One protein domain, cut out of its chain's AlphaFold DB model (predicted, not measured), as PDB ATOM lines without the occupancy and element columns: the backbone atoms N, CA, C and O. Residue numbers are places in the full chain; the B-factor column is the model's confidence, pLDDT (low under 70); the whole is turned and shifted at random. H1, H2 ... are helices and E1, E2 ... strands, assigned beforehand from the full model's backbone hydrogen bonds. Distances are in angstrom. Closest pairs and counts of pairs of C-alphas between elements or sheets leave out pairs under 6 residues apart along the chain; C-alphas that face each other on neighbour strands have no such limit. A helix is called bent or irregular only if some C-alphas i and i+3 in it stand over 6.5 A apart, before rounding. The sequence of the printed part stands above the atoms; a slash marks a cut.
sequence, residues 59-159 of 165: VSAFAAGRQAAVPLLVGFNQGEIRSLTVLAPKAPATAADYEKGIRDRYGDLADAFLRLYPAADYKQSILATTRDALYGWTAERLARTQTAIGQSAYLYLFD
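This is residues 59 to 159 of the 165 residues of the protein "Carboxylesterase" of Pseudomonas sp. FW305-130 (UniProt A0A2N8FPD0). A ribbon of two parallel strands, E1 and E2, packs along the later part of one long helix, H4, at its residues 131 to 147; at the other end of H4 the bent helix H3 folds back on itself as a V, with residues 104 to 109 sticking out. H4 runs through the whole as its spine, and the short helix H2 packs on it at residues 127 to 131. The printed part has 101 residues with four named helices and two named strands, in the order H1, E1, H2, H3, H4, E2; the class is mostly helix. The whole is loose, with a radius of gyration of the C-alphas of 16.3 A, and elongated, spanning 48 by 30 by 21 A.

Find C-alpha 72 at (81.506, -19.728, -9.382); there E1, residues 72 to 77, begins and runs 17.0 A. Its neighbour E2, residues 153 to 158, runs 16.3 A and ends at C-alpha 158, (83.526, -11.680, -23.481). Look next at H4, residues 119 to 148, which covers 36.3 A from C-alpha 119 at (95.323, 10.613, -22.518); it is irregular, with C-alphas 120 and 123 8.8 A apart, and has a kink of 49 degrees near residue 126. H3, residues 95 to 116, was assigned as one helix by its hydrogen bonds but is bent, with C-alphas 105 and 108 9.5 A apart. Its arms are H3a, residues 95 to 105, 15.4 A, and H3b, residues 108 to 116, 14.5 A; H3b is itself irregular, with C-alphas 108 and 111 7.0 A apart. H1 is residues 59 to 63 and H2 residues 80 to 83.

E1 and E2 are parallel at 17 degrees; look for N 154 and O 72, 2.8 A apart, and N 74 and O 154, 2.9 A, within hydrogen-bond range. E1, the helices H2, H3 and H4, and E2 form a strand-helix-strand unit, two parallel neighbour strands with helices between them in the chain. H4 is the hub; its closest C-alphas to E1 are Ala 139 and Gly 75, 5.5 A, and to E2 Ala 143 and Ala 153, 5.2 A. With residues 127 to 131 alone H4 touches H2, closest at the C-alphas of Leu 127 and Ile 81, 5.8 A. With residues 142 to 145 alone it only just touches H1, with 3 pairs of C-alphas within 8 A, closest at Thr 145 and Phe 62, 6.3 A. With residues 119 to 122 alone it touches H3a, closest at the C-alphas of Ala 119 and Ala 95, 5.1 A. H3a and H3b touch at a steep tilt of 41 degrees, opposite ways, closest at the C-alphas of Arg 103 and Ala 110, 5.0 A. In H1 and H3a every O i to N i+4 pair is within hydrogen-bond range; H3b has 4 of 5, H4 22 of 26, and H2 is too short for one.

The C-alphas farthest apart are those of Ala 93 and Gly 150, 48.0 A. The printed part has no cut; the link from H2 to H3, 11 residues, is long. Mean pLDDT of the printed part is 96.2, and no printed residue is under 70.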
ATOM      1  N   VAL A  59      80.986  -6.517   0.611       91.62
ATOM      2  CA  VAL A  59      82.457  -6.464   0.651       91.62
ATOM      3  C   VAL A  59      83.035  -7.028   1.953       91.62
ATOM      4  O   VAL A  59      84.101  -7.641   1.913       91.62
ATOM      5  N   SER A  60      82.325  -6.868   3.076       94.88
ATOM      6  CA  SER A  60      82.708  -7.400   4.387       94.88
ATOM      7  C   SER A  60      82.459  -8.903   4.475       94.88
ATOM      8  O   SER A  60      83.348  -9.634   4.909       94.88
ATOM      9  N   ALA A  61      81.304  -9.376   3.994       95.44
ATOM     10  CA  ALA A  61      80.977 -10.801   3.962       95.44
ATOM     11  C   ALA A  61      82.014 -11.600   3.152       95.44
ATOM     12  O   ALA A  61      82.554 -12.591   3.646       95.44
ATOM     13  N   PHE A  62      82.358 -11.123   1.949       95.25
ATOM     14  CA  PHE A  62      83.356 -11.762   1.087       95.25
ATOM     15  C   PHE A  62      84.784 -11.667   1.644       95.25
ATOM     16  O   PHE A  62      85.556 -12.615   1.520       95.25
ATOM     17  N   ALA A  63      85.151 -10.546   2.280       94.38
ATOM     18  CA  ALA A  63      86.457 -10.407   2.930       94.38
ATOM     19  C   ALA A  63      86.625 -11.362   4.123       94.38
ATOM     20  O   ALA A  63      87.740 -11.790   4.410       94.38
ATOM     21  N   ALA A  64      85.529 -11.705   4.798       96.19
ATOM     22  CA  ALA A  64      85.522 -12.618   5.933       96.19
ATOM     23  C   ALA A  64      85.248 -14.087   5.560       96.19
ATOM     24  O   ALA A  64      85.110 -14.915   6.460       96.19
ATOM     25  N   GLY A  65      85.135 -14.423   4.269       96.81
ATOM     26  CA  GLY A  65      84.888 -15.799   3.825       96.81
ATOM     27  C   GLY A  65      83.480 -16.330   4.133       96.81
ATOM     28  O   GLY A  65      83.294 -17.541   4.194       96.81
ATOM     29  N   ARG A  66      82.495 -15.451   4.372       96.50
ATOM     30  CA  ARG A  66      81.109 -15.821   4.732       96.50
ATOM     31  C   ARG A  66      80.170 -16.010   3.538       96.50
ATOM     32  O   ARG A  66      78.993 -16.310   3.724       96.50
ATOM     33  N   GLN A  67      80.658 -15.810   2.322       95.94
ATOM     34  CA  GLN A  67      79.925 -16.115   1.101       95.94
ATOM     35  C   GLN A  67      79.611 -17.616   0.995       95.94
ATOM     36  O   GLN A  67      80.294 -18.457   1.581       95.94
ATOM     37  N   ALA A  68      78.579 -17.966   0.227       96.69
ATOM     38  CA  ALA A  68      78.211 -19.362   0.010       96.69
ATOM     39  C   ALA A  68      79.369 -20.159  -0.622       96.69
ATOM     40  O   ALA A  68      79.973 -19.736  -1.612       96.69
ATOM     41  N   ALA A  69      79.652 -21.341  -0.075       97.81
ATOM     42  CA  ALA A  69      80.713 -22.225  -0.547       97.81
ATOM     43  C   ALA A  69      80.252 -23.064  -1.754       97.81
ATOM     44  O   ALA A  69      79.979 -24.255  -1.633       97.81
ATOM     45  N   VAL A  70      80.138 -22.422  -2.919       98.31
ATOM     46  CA  VAL A  70      79.748 -23.053  -4.191       98.31
ATOM     47  C   VAL A  70      80.734 -22.705  -5.314       98.31
ATOM     48  O   VAL A  70      81.378 -21.658  -5.245       98.31
ATOM     49  N   PRO A  71      80.870 -23.522  -6.371       98.38
ATOM     50  CA  PRO A  71      81.624 -23.120  -7.556       98.38
ATOM     51  C   PRO A  71      81.042 -21.860  -8.213       98.38
ATOM     52  O   PRO A  71      79.823 -21.691  -8.255       98.38
ATOM     53  N   LEU A  72      81.903 -20.995  -8.759       98.19
ATOM     54  CA  LEU A  72      81.506 -19.728  -9.382       98.19
ATOM     55  C   LEU A  72      81.979 -19.633 -10.840       98.19
ATOM     56  O   LEU A  72      83.151 -19.843 -11.136       98.19
ATOM     57  N   LEU A  73      81.080 -19.234 -11.738       98.56
ATOM     58  CA  LEU A  73      81.416 -18.704 -13.061       98.56
ATOM     59  C   LEU A  73      81.030 -17.224 -13.073       98.56
ATOM     60  O   LEU A  73      79.879 -16.887 -12.804       98.56
ATOM     61  N   VAL A  74      81.987 -16.345 -13.354       98.38
ATOM     62  CA  VAL A  74      81.797 -14.890 -13.316       98.38
ATOM     63  C   VAL A  74      82.575 -14.237 -14.454       98.38
ATOM     64  O   VAL A  74      83.573 -14.777 -14.920       98.38
ATOM     65  N   GLY A  75      82.133 -13.079 -14.928       97.69
ATOM     66  CA  GLY A  75      82.821 -12.381 -16.004       97.69
ATOM     67  C   GLY A  75      82.205 -11.037 -16.327       97.69
ATOM     68  O   GLY A  75      81.294 -10.574 -15.642       97.69
ATOM     69  N   PHE A  76      82.746 -10.408 -17.364       96.81
ATOM     70  CA  PHE A  76      82.314  -9.103 -17.851       96.81
ATOM     71  C   PHE A  76      82.555  -8.975 -19.355       96.81
ATOM     72  O   PHE A  76      83.333  -9.735 -19.941       96.81
ATOM     73  N   ASN A  77      81.891  -8.007 -19.988       95.38
ATOM     74  CA  ASN A  77      82.001  -7.785 -21.428       95.38
ATOM     75  C   ASN A  77      83.012  -6.676 -21.758       95.38
ATOM     76  O   ASN A  77      83.125  -5.676 -21.050       95.38
ATOM     77  N   GLN A  78      83.701  -6.774 -22.899       93.44
ATOM     78  CA  GLN A  78      84.643  -5.741 -23.355       93.44
ATOM     79  C   GLN A  78      83.976  -4.362 -23.502       93.44
ATOM     80  O   GLN A  78      84.631  -3.341 -23.270       93.44
ATOM     81  N   GLY A  79      82.685  -4.351 -23.857       90.44
ATOM     82  CA  GLY A  79      81.902  -3.170 -24.209       90.44
ATOM     83  C   GLY A  79      80.842  -2.714 -23.200       90.44
ATOM     84  O   GLY A  79      80.022  -1.900 -23.608       90.44
ATOM     85  N   GLU A  80      80.839  -3.174 -21.935       92.00
ATOM     86  CA  GLU A  80      79.806  -2.846 -20.909       92.00
ATOM     87  C   GLU A  80      79.328  -1.384 -20.955       92.00
ATOM     88  O   GLU A  80      78.148  -1.068 -21.093       92.00
ATOM     89  N   ILE A  81      80.288  -0.461 -20.907       94.00
ATOM     90  CA  ILE A  81      80.017   0.971 -20.768       94.00
ATOM     91  C   ILE A  81      79.563   1.611 -22.086       94.00
ATOM     92  O   ILE A  81      78.986   2.695 -22.076       94.00
ATOM     93  N   ARG A  82      79.759   0.950 -23.235       88.25
ATOM     94  CA  ARG A  82      79.336   1.487 -24.540       88.25
ATOM     95  C   ARG A  82      77.815   1.597 -24.646       88.25
ATOM     96  O   ARG A  82      77.333   2.522 -25.291       88.25
ATOM     97  N   SER A  83      77.081   0.702 -23.986       83.62
ATOM     98  CA  SER A  83      75.614   0.742 -23.895       83.62
ATOM     99  C   SER A  83      75.111   1.418 -22.613       83.62
ATOM    100  O   SER A  83      73.937   1.767 -22.532       83.62
ATOM    101  N   LEU A  84      75.990   1.640 -21.630       87.19
ATOM    102  CA  LEU A  84      75.681   2.207 -20.313       87.19
ATOM    103  C   LEU A  84      76.500   3.476 -20.042       87.19
ATOM    104  O   LEU A  84      77.102   3.645 -18.983       87.19
ATOM    105  N   THR A  85      76.526   4.395 -21.009       88.12
ATOM    106  CA  THR A  85      77.378   5.598 -20.959       88.12
ATOM    107  C   THR A  85      77.063   6.526 -19.785       88.12
ATOM    108  O   THR A  85      77.940   7.267 -19.356       88.12
ATOM    109  N   VAL A  86      75.855   6.441 -19.215       88.94
ATOM    110  CA  VAL A  86      75.458   7.151 -17.984       88.94
ATOM    111  C   VAL A  86      76.317   6.778 -16.768       88.94
ATOM    112  O   VAL A  86      76.432   7.569 -15.837       88.94
ATOM    113  N   LEU A  87      76.947   5.597 -16.774       89.06
ATOM    114  CA  LEU A  87      77.850   5.150 -15.709       89.06
ATOM    115  C   LEU A  87      79.262   5.739 -15.841       89.06
ATOM    116  O   LEU A  87      80.031   5.701 -14.882       89.06
ATOM    117  N   ALA A  88      79.622   6.264 -17.016       92.62
ATOM    118  CA  ALA A  88      80.923   6.873 -17.247       92.62
ATOM    119  C   ALA A  88      80.927   8.351 -16.834       92.62
ATOM    120  O   ALA A  88      79.945   9.065 -17.057       92.62
ATOM    121  N   PRO A  89      82.048   8.868 -16.297       90.94
ATOM    122  CA  PRO A  89      82.196  10.301 -16.106       90.94
ATOM    123  C   PRO A  89      82.122  11.024 -17.454       90.94
ATOM    124  O   PRO A  89      82.607  10.533 -18.478       90.94
ATOM    125  N   LYS A  90      81.554  12.234 -17.446       92.19
ATOM    126  CA  LYS A  90      81.536  13.088 -18.635       92.19
ATOM    127  C   LYS A  90      82.971  13.338 -19.101       92.19
ATOM    128  O   LYS A  90      83.813  13.783 -18.323       92.19
ATOM    129  N   ALA A  91      83.229  13.079 -20.379       93.75
ATOM    130  CA  ALA A  91      84.539  13.325 -20.959       93.75
ATOM    131  C   ALA A  91      84.883  14.826 -20.908       93.75
ATOM    132  O   ALA A  91      84.030  15.656 -21.252       93.75
ATOM    133  N   PRO A  92      86.112  15.191 -20.500       96.12
ATOM    134  CA  PRO A  92      86.559  16.575 -20.534       96.12
ATOM    135  C   PRO A  92      86.753  17.064 -21.978       96.12
ATOM    136  O   PRO A  92      86.731  16.285 -22.939       96.12
ATOM    137  N   ALA A  93      86.944  18.376 -22.126       96.44
ATOM    138  CA  ALA A  93      87.088  19.009 -23.433       96.44
ATOM    139  C   ALA A  93      88.370  18.571 -24.156       96.44
ATOM    140  O   ALA A  93      88.349  18.395 -25.373       96.44
ATOM    141  N   THR A  94      89.464  18.361 -23.417       98.19
ATOM    142  CA  THR A  94      90.776  18.049 -23.995       98.19
ATOM    143  C   THR A  94      91.473  16.878 -23.294       98.19
ATOM    144  O   THR A  94      91.160  16.525 -22.155       98.19
ATOM    145  N   ALA A  95      92.463  16.289 -23.973       98.12
ATOM    146  CA  ALA A  95      93.343  15.276 -23.391       98.12
ATOM    147  C   ALA A  95      94.181  15.832 -22.222       98.12
ATOM    148  O   ALA A  95      94.414  15.122 -21.245       98.12
ATOM    149  N   ALA A  96      94.578  17.108 -22.285       98.38
ATOM    150  CA  ALA A  96      95.301  17.773 -21.202       98.38
ATOM    151  C   ALA A  96      94.427  17.924 -19.944       98.38
ATOM    152  O   ALA A  96      94.894  17.663 -18.839       98.38
ATOM    153  N   ASP A  97      93.143  18.263 -20.110       98.31
ATOM    154  CA  ASP A  97      92.187  18.322 -18.998       98.31
ATOM    155  C   ASP A  97      91.939  16.938 -18.384       98.31
ATOM    156  O   ASP A  97      91.806  16.815 -17.166       98.31
ATOM    157  N   TYR A  98      91.895  15.889 -19.215       98.50
ATOM    158  CA  TYR A  98      91.829  14.508 -18.739       98.50
ATOM    159  C   TYR A  98      93.047  14.156 -17.889       98.50
ATOM    160  O   TYR A  98      92.885  13.732 -16.748       98.50
ATOM    161  N   GLU A  99      94.256  14.365 -18.415       98.44
ATOM    162  CA  GLU A  99      95.489  14.068 -17.691       98.44
ATOM    163  C   GLU A  99      95.565  14.845 -16.376       98.44
ATOM    164  O   GLU A  99      95.825  14.249 -15.331       98.44
ATOM    165  N   LYS A 100      95.257  16.146 -16.405       98.31
ATOM    166  CA  LYS A 100      95.194  16.976 -15.203       98.31
ATOM    167  C   LYS A 100      94.218  16.391 -14.179       98.31
ATOM    168  O   LYS A 100      94.602  16.177 -13.037       98.31
ATOM    169  N   GLY A 101      92.993  16.056 -14.588       97.44
ATOM    170  CA  GLY A 101      91.991  15.475 -13.690       97.44
ATOM    171  C   GLY A 101      92.393  14.113 -13.110       97.44
ATOM    172  O   GLY A 101      92.053  13.802 -11.968       97.44
ATOM    173  N   ILE A 102      93.134  13.297 -13.866       98.06
ATOM    174  CA  ILE A 102      93.711  12.047 -13.359       98.06
ATOM    175  C   ILE A 102      94.820  12.335 -12.342       98.06
ATOM    176  O   ILE A 102      94.814  11.731 -11.271       98.06
ATOM    177  N   ARG A 103      95.733  13.267 -12.630       98.31
ATOM    178  CA  ARG A 103      96.815  13.655 -11.711       98.31
ATOM    179  C   ARG A 103      96.279  14.231 -10.405       98.31
ATOM    180  O   ARG A 103      96.683  13.767  -9.342       98.31
ATOM    181  N   ASP A 104      95.302  15.131 -10.484       97.88
ATOM    182  CA  ASP A 104      94.653  15.740  -9.319       97.88
ATOM    183  C   ASP A 104      93.982  14.685  -8.419       97.88
ATOM    184  O   ASP A 104      93.961  14.826  -7.197       97.88
ATOM    185  N   ARG A 105      93.437  13.607  -9.005       95.38
ATOM    186  CA  ARG A 105      92.689  12.579  -8.262       95.38
ATOM    187  C   ARG A 105      93.541  11.424  -7.747       95.38
ATOM    188  O   ARG A 105      93.214  10.861  -6.705       95.38
ATOM    189  N   TYR A 106      94.569  11.026  -8.489       96.00
ATOM    190  CA  TYR A 106      95.349   9.824  -8.192       96.00
ATOM    191  C   TYR A 106      96.758  10.112  -7.666       96.00
ATOM    192  O   TYR A 106      97.400   9.178  -7.189       96.00
ATOM    193  N   GLY A 107      97.233  11.364  -7.718       97.31
ATOM    194  CA  GLY A 107      98.536  11.760  -7.178       97.31
ATOM    195  C   GLY A 107      99.661  10.862  -7.695       97.31
ATOM    196  O   GLY A 107      99.813  10.684  -8.903       97.31
ATOM    197  N   ASP A 108     100.387  10.225  -6.781       98.19
ATOM    198  CA  ASP A 108     101.515   9.333  -7.089       98.19
ATOM    199  C   ASP A 108     101.131   8.114  -7.952       98.19
ATOM    200  O   ASP A 108     101.978   7.515  -8.616       98.19
ATOM    201  N   LEU A 109      99.847   7.744  -7.995       98.12
ATOM    202  CA  LEU A 109      99.347   6.655  -8.839       98.12
ATOM    203  C   LEU A 109      98.991   7.111 -10.260       98.12
ATOM    204  O   LEU A 109      98.685   6.270 -11.108       98.12
ATOM    205  N   ALA A 110      99.026   8.413 -10.550       98.31
ATOM    206  CA  ALA A 110      98.578   8.954 -11.827       98.31
ATOM    207  C   ALA A 110      99.399   8.430 -13.007       98.31
ATOM    208  O   ALA A 110      98.823   8.072 -14.030       98.31
ATOM    209  N   ASP A 111     100.718   8.296 -12.864       98.44
ATOM    210  CA  ASP A 111     101.548   7.748 -13.939       98.44
ATOM    211  C   ASP A 111     101.210   6.279 -14.215       98.44
ATOM    212  O   ASP A 111     101.175   5.854 -15.367       98.44
ATOM    213  N   ALA A 112     100.923   5.486 -13.176       98.25
ATOM    214  CA  ALA A 112     100.470   4.106 -13.353       98.25
ATOM    215  C   ALA A 112      99.100   4.043 -14.031       98.25
ATOM    216  O   ALA A 112      98.904   3.237 -14.939       98.25
ATOM    217  N   PHE A 113      98.188   4.928 -13.636       98.06
ATOM    218  CA  PHE A 113      96.878   5.047 -14.254       98.06
ATOM    219  C   PHE A 113      96.989   5.415 -15.740       98.06
ATOM    220  O   PHE A 113      96.427   4.721 -16.582       98.06
ATOM    221  N   LEU A 114      97.747   6.461 -16.080       98.31
ATOM    222  CA  LEU A 114      97.888   6.968 -17.449       98.31
ATOM    223  C   LEU A 114      98.652   6.007 -18.367       98.31
ATOM    224  O   LEU A 114      98.445   6.038 -19.578       98.31
ATOM    225  N   ARG A 115      99.491   5.116 -17.821       98.38
ATOM    226  CA  ARG A 115     100.079   4.012 -18.599       98.38
ATOM    227  C   ARG A 115      99.032   2.996 -19.062       98.38
ATOM    228  O   ARG A 115      99.175   2.452 -20.150       98.38
ATOM    229  N   LEU A 116      98.011   2.726 -18.247       97.69
ATOM    230  CA  LEU A 116      96.933   1.785 -18.576       97.69
ATOM    231  C   LEU A 116      95.806   2.457 -19.375       97.69
ATOM    232  O   LEU A 116      95.212   1.839 -20.255       97.69
ATOM    233  N   TYR A 117      95.533   3.726 -19.076       98.00
ATOM    234  CA  TYR A 117      94.437   4.523 -19.624       98.00
ATOM    235  C   TYR A 117      94.988   5.857 -20.157       98.00
ATOM    236  O   TYR A 117      94.879   6.894 -19.496       98.00
ATOM    237  N   PRO A 118      95.641   5.851 -21.332       98.19
ATOM    238  CA  PRO A 118      96.383   7.003 -21.830       98.19
ATOM    239  C   PRO A 118      95.479   8.165 -22.248       98.19
ATOM    240  O   PRO A 118      94.372   7.976 -22.762       98.19
ATOM    241  N   ALA A 119      96.002   9.385 -22.103       97.88
ATOM    242  CA  ALA A 119      95.323  10.613 -22.518       97.88
ATOM    243  C   ALA A 119      95.166  10.733 -24.048       97.88
ATOM    244  O   ALA A 119      94.227  11.372 -24.522       97.88
ATOM    245  N   ALA A 120      96.046  10.081 -24.821       97.50
ATOM    246  CA  ALA A 120      96.005  10.079 -26.286       97.50
ATOM    247  C   ALA A 120      94.673   9.550 -26.852       97.50
ATOM    248  O   ALA A 120      94.220  10.027 -27.888       97.50
ATOM    249  N   ASP A 121      94.020   8.625 -26.139       96.44
ATOM    250  CA  ASP A 121      92.671   8.136 -26.441       96.44
ATOM    251  C   ASP A 121      91.773   8.238 -25.197       96.44
ATOM    252  O   ASP A 121      91.134   7.283 -24.753       96.44
ATOM    253  N   TYR A 122      91.759   9.420 -24.571       97.38
ATOM    254  CA  TYR A 122      91.114   9.621 -23.270       97.38
ATOM    255  C   TYR A 122      89.624   9.238 -23.241       97.38
ATOM    256  O   TYR A 122      89.116   8.805 -22.207       97.38
ATOM    257  N   LYS A 123      88.907   9.362 -24.366       96.19
ATOM    258  CA  LYS A 123      87.495   8.957 -24.462       96.19
ATOM    259  C   LYS A 123      87.348   7.444 -24.329       96.19
ATOM    260  O   LYS A 123      86.513   6.988 -23.552       96.19
ATOM    261  N   GLN A 124      88.174   6.669 -25.030       95.94
ATOM    262  CA  GLN A 124      88.195   5.216 -24.879       95.94
ATOM    263  C   GLN A 124      88.732   4.802 -23.506       95.94
ATOM    264  O   GLN A 124      88.187   3.886 -22.891       95.94
ATOM    265  N   SER A 125      89.744   5.502 -22.996       97.38
ATOM    266  CA  SER A 125      90.301   5.301 -21.658       97.38
ATOM    267  C   SER A 125      89.248   5.474 -20.561       97.38
ATOM    268  O   SER A 125      89.207   4.666 -19.639       97.38
ATOM    269  N   ILE A 126      88.346   6.456 -20.681       96.88
ATOM    270  CA  ILE A 126      87.196   6.635 -19.776       96.88
ATOM    271  C   ILE A 126      86.264   5.418 -19.807       96.88
ATOM    272  O   ILE A 126      85.839   4.942 -18.753       96.88
ATOM    273  N   LEU A 127      85.952   4.889 -20.993       96.31
ATOM    274  CA  LEU A 127      85.103   3.700 -21.112       96.31
ATOM    275  C   LEU A 127      85.783   2.468 -20.500       96.31
ATOM    276  O   LEU A 127      85.157   1.743 -19.729       96.31
ATOM    277  N   ALA A 128      87.066   2.260 -20.806       96.50
ATOM    278  CA  ALA A 128      87.846   1.128 -20.317       96.50
ATOM    279  C   ALA A 128      88.021   1.168 -18.793       96.50
ATOM    280  O   ALA A 128      87.681   0.197 -18.122       96.50
ATOM    281  N   THR A 129      88.447   2.302 -18.226       96.88
ATOM    282  CA  THR A 129      88.633   2.415 -16.771       96.88
ATOM    283  C   THR A 129      87.320   2.256 -16.012       96.88
ATOM    284  O   THR A 129      87.328   1.675 -14.931       96.88
ATOM    285  N   THR A 130      86.201   2.740 -16.562       96.31
ATOM    286  CA  THR A 130      84.883   2.609 -15.926       96.31
ATOM    287  C   THR A 130      84.405   1.156 -15.971       96.31
ATOM    288  O   THR A 130      83.934   0.641 -14.958       96.31
ATOM    289  N   ARG A 131      84.579   0.466 -17.111       97.00
ATOM    290  CA  ARG A 131      84.292  -0.973 -17.243       97.00
ATOM    291  C   ARG A 131      85.094  -1.764 -16.221       97.00
ATOM    292  O   ARG A 131      84.530  -2.582 -15.499       97.00
ATOM    293  N   ASP A 132      86.397  -1.517 -16.168       97.19
ATOM    294  CA  ASP A 132      87.288  -2.266 -15.296       97.19
ATOM    295  C   ASP A 132      86.918  -2.005 -13.836       97.19
ATOM    296  O   ASP A 132      86.742  -2.961 -13.088       97.19
ATOM    297  N   ALA A 133      86.696  -0.749 -13.436       94.56
ATOM    298  CA  ALA A 133      86.317  -0.389 -12.069       94.56
ATOM    299  C   ALA A 133      84.987  -1.009 -11.605       94.56
ATOM    300  O   ALA A 133      84.905  -1.469 -10.469       94.56
ATOM    301  N   LEU A 134      83.953  -1.015 -12.452       94.38
ATOM    302  CA  LEU A 134      82.619  -1.487 -12.062       94.38
ATOM    303  C   LEU A 134      82.440  -2.999 -12.229       94.38
ATOM    304  O   LEU A 134      81.837  -3.641 -11.369       94.38
ATOM    305  N   TYR A 135      82.975  -3.571 -13.306       96.25
ATOM    306  CA  TYR A 135      82.731  -4.962 -13.689       96.25
ATOM    307  C   TYR A 135      83.990  -5.819 -13.584       96.25
ATOM    308  O   TYR A 135      83.946  -6.875 -12.959       96.25
ATOM    309  N   GLY A 136      85.116  -5.357 -14.135       97.00
ATOM    310  CA  GLY A 136      86.364  -6.127 -14.169       97.00
ATOM    311  C   GLY A 136      86.882  -6.491 -12.776       97.00
ATOM    312  O   GLY A 136      86.968  -7.669 -12.430       97.00
ATOM    313  N   TRP A 137      87.159  -5.485 -11.945       96.12
ATOM    314  CA  TRP A 137      87.621  -5.660 -10.564       96.12
ATOM    315  C   TRP A 137      86.589  -6.378  -9.690       96.12
ATOM    316  O   TRP A 137      86.963  -7.154  -8.814       96.12
ATOM    317  N   THR A 138      85.294  -6.165  -9.933       95.62
ATOM    318  CA  THR A 138      84.224  -6.872  -9.216       95.62
ATOM    319  C   THR A 138      84.243  -8.367  -9.537       95.62
ATOM    320  O   THR A 138      84.299  -9.186  -8.620       95.62
ATOM    321  N   ALA A 139      84.255  -8.738 -10.821       97.69
ATOM    322  CA  ALA A 139      84.305 -10.129 -11.267       97.69
ATOM    323  C   ALA A 139      85.591 -10.828 -10.802       97.69
ATOM    324  O   ALA A 139      85.548 -11.944 -10.284       97.69
ATOM    325  N   GLU A 140      86.730 -10.146 -10.926       97.56
ATOM    326  CA  GLU A 140      88.028 -10.650 -10.483       97.56
ATOM    327  C   GLU A 140      88.064 -10.877  -8.966       97.56
ATOM    328  O   GLU A 140      88.469 -11.951  -8.511       97.56
ATOM    329  N   ARG A 141      87.544  -9.931  -8.173       96.50
ATOM    330  CA  ARG A 141      87.455 -10.077  -6.716       96.50
ATOM    331  C   ARG A 141      86.531 -11.218  -6.306       96.50
ATOM    332  O   ARG A 141      86.879 -11.956  -5.385       96.50
ATOM    333  N   LEU A 142      85.389 -11.390  -6.969       97.31
ATOM    334  CA  LEU A 142      84.489 -12.519  -6.712       97.31
ATOM    335  C   LEU A 142      85.188 -13.855  -6.995       97.31
ATOM    336  O   LEU A 142      85.180 -14.736  -6.140       97.31
ATOM    337  N   ALA A 143      85.876 -13.982  -8.133       98.00
ATOM    338  CA  ALA A 143      86.632 -15.191  -8.449       98.00
ATOM    339  C   ALA A 143      87.718 -15.475  -7.395       98.00
ATOM    340  O   ALA A 143      87.775 -16.574  -6.842       98.00
ATOM    341  N   ARG A 144      88.531 -14.470  -7.041       97.62
ATOM    342  CA  ARG A 144      89.588 -14.617  -6.027       97.62
ATOM    343  C   ARG A 144      89.048 -15.022  -4.665       97.62
ATOM    344  O   ARG A 144      89.555 -15.966  -4.066       97.62
ATOM    345  N   THR A 145      88.030 -14.323  -4.176       97.56
ATOM    346  CA  THR A 145      87.449 -14.595  -2.852       97.56
ATOM    347  C   THR A 145      86.808 -15.980  -2.790       97.56
ATOM    348  O   THR A 145      86.901 -16.635  -1.755       97.56
ATOM    349  N   GLN A 146      86.256 -16.477  -3.898       97.88
ATOM    350  CA  GLN A 146      85.746 -17.844  -3.984       97.88
ATOM    351  C   GLN A 146      86.878 -18.886  -3.941       97.88
ATOM    352  O   GLN A 146      86.811 -19.839  -3.166       97.88
ATOM    353  N   THR A 147      87.973 -18.666  -4.681       98.12
ATOM    354  CA  THR A 147      89.148 -19.560  -4.608       98.12
ATOM    355  C   THR A 147      89.819 -19.565  -3.235       98.12
ATOM    356  O   THR A 147      90.295 -20.608  -2.790       98.12
ATOM    357  N   ALA A 148      89.804 -18.436  -2.521       97.81
ATOM    358  CA  ALA A 148      90.393 -18.319  -1.188       97.81
ATOM    359  C   ALA A 148      89.688 -19.189  -0.131       97.81
ATOM    360  O   ALA A 148      90.317 -19.568   0.853       97.81
ATOM    361  N   ILE A 149      88.415 -19.543  -0.345       98.00
ATOM    362  CA  ILE A 149      87.656 -20.463   0.521       98.00
ATOM    363  C   ILE A 149      87.630 -21.907  -0.019       98.00
ATOM    364  O   ILE A 149      86.798 -22.715   0.391       98.00
ATOM    365  N   GLY A 150      88.527 -22.241  -0.954       98.19
ATOM    366  CA  GLY A 150      88.694 -23.597  -1.490       98.19
ATOM    367  C   GLY A 150      87.688 -24.000  -2.571       98.19
ATOM    368  O   GLY A 150      87.618 -25.175  -2.924       98.19
ATOM    369  N   GLN A 151      86.906 -23.058  -3.103       98.69
ATOM    370  CA  GLN A 151      85.926 -23.323  -4.157       98.69
ATOM    371  C   GLN A 151      86.505 -23.046  -5.549       98.69
ATOM    372  O   GLN A 151      87.360 -22.179  -5.729       98.69
ATOM    373  N   SER A 152      86.023 -23.768  -6.562       98.62
ATOM    374  CA  SER A 152      86.404 -23.491  -7.953       98.62
ATOM    375  C   SER A 152      85.805 -22.168  -8.429       98.62
ATOM    376  O   SER A 152      84.626 -21.906  -8.193       98.62
ATOM    377  N   ALA A 153      86.591 -21.364  -9.144       98.50
ATOM    378  CA  ALA A 153      86.112 -20.150  -9.791       98.50
ATOM    379  C   ALA A 153      86.661 -20.027 -11.213       98.50
ATOM    380  O   ALA A 153      87.844 -20.262 -11.451       98.50
ATOM    381  N   TYR A 154      85.801 -19.617 -12.138       98.56
ATOM    382  CA  TYR A 154      86.122 -19.421 -13.546       98.56
ATOM    383  C   TYR A 154      85.778 -17.981 -13.924       98.56
ATOM    384  O   TYR A 154      84.632 -17.555 -13.771       98.56
ATOM    385  N   LEU A 155      86.781 -17.232 -14.384       98.44
ATOM    386  CA  LEU A 155      86.635 -15.847 -14.825       98.44
ATOM    387  C   LEU A 155      86.641 -15.791 -16.356       98.44
ATOM    388  O   LEU A 155      87.559 -16.330 -16.973       98.44
ATOM    389  N   TYR A 156      85.666 -15.111 -16.959       98.12
ATOM    390  CA  TYR A 156      85.643 -14.855 -18.400       98.12
ATOM    391  C   TYR A 156      85.629 -13.357 -18.735       98.12
ATOM    392  O   TYR A 156      85.085 -12.532 -18.001       98.12
ATOM    393  N   LEU A 157      86.200 -13.028 -19.896       97.25
ATOM    394  CA  LEU A 157      86.014 -11.760 -20.592       97.25
ATOM    395  C   LEU A 157      85.369 -12.076 -21.939       97.25
ATOM    396  O   LEU A 157      85.948 -12.805 -22.738       97.25
ATOM    397  N   PHE A 158      84.178 -11.540 -22.185       96.38
ATOM    398  CA  PHE A 158      83.526 -11.680 -23.481       96.38
ATOM    399  C   PHE A 158      83.892 -10.492 -24.377       96.38
ATOM    400  O   PHE A 158      83.531  -9.349 -24.085       96.38
ATOM    401  N   ASP A 159      84.622 -10.750 -25.459       94.06
ATOM    402  CA  ASP A 159      85.172  -9.723 -26.355       94.06
ATOM    403  C   ASP A 159      84.605  -9.762 -27.782       94.06
ATOM    404  O   ASP A 159      84.990  -8.954 -28.630       94.06
TER     405      ASP A 159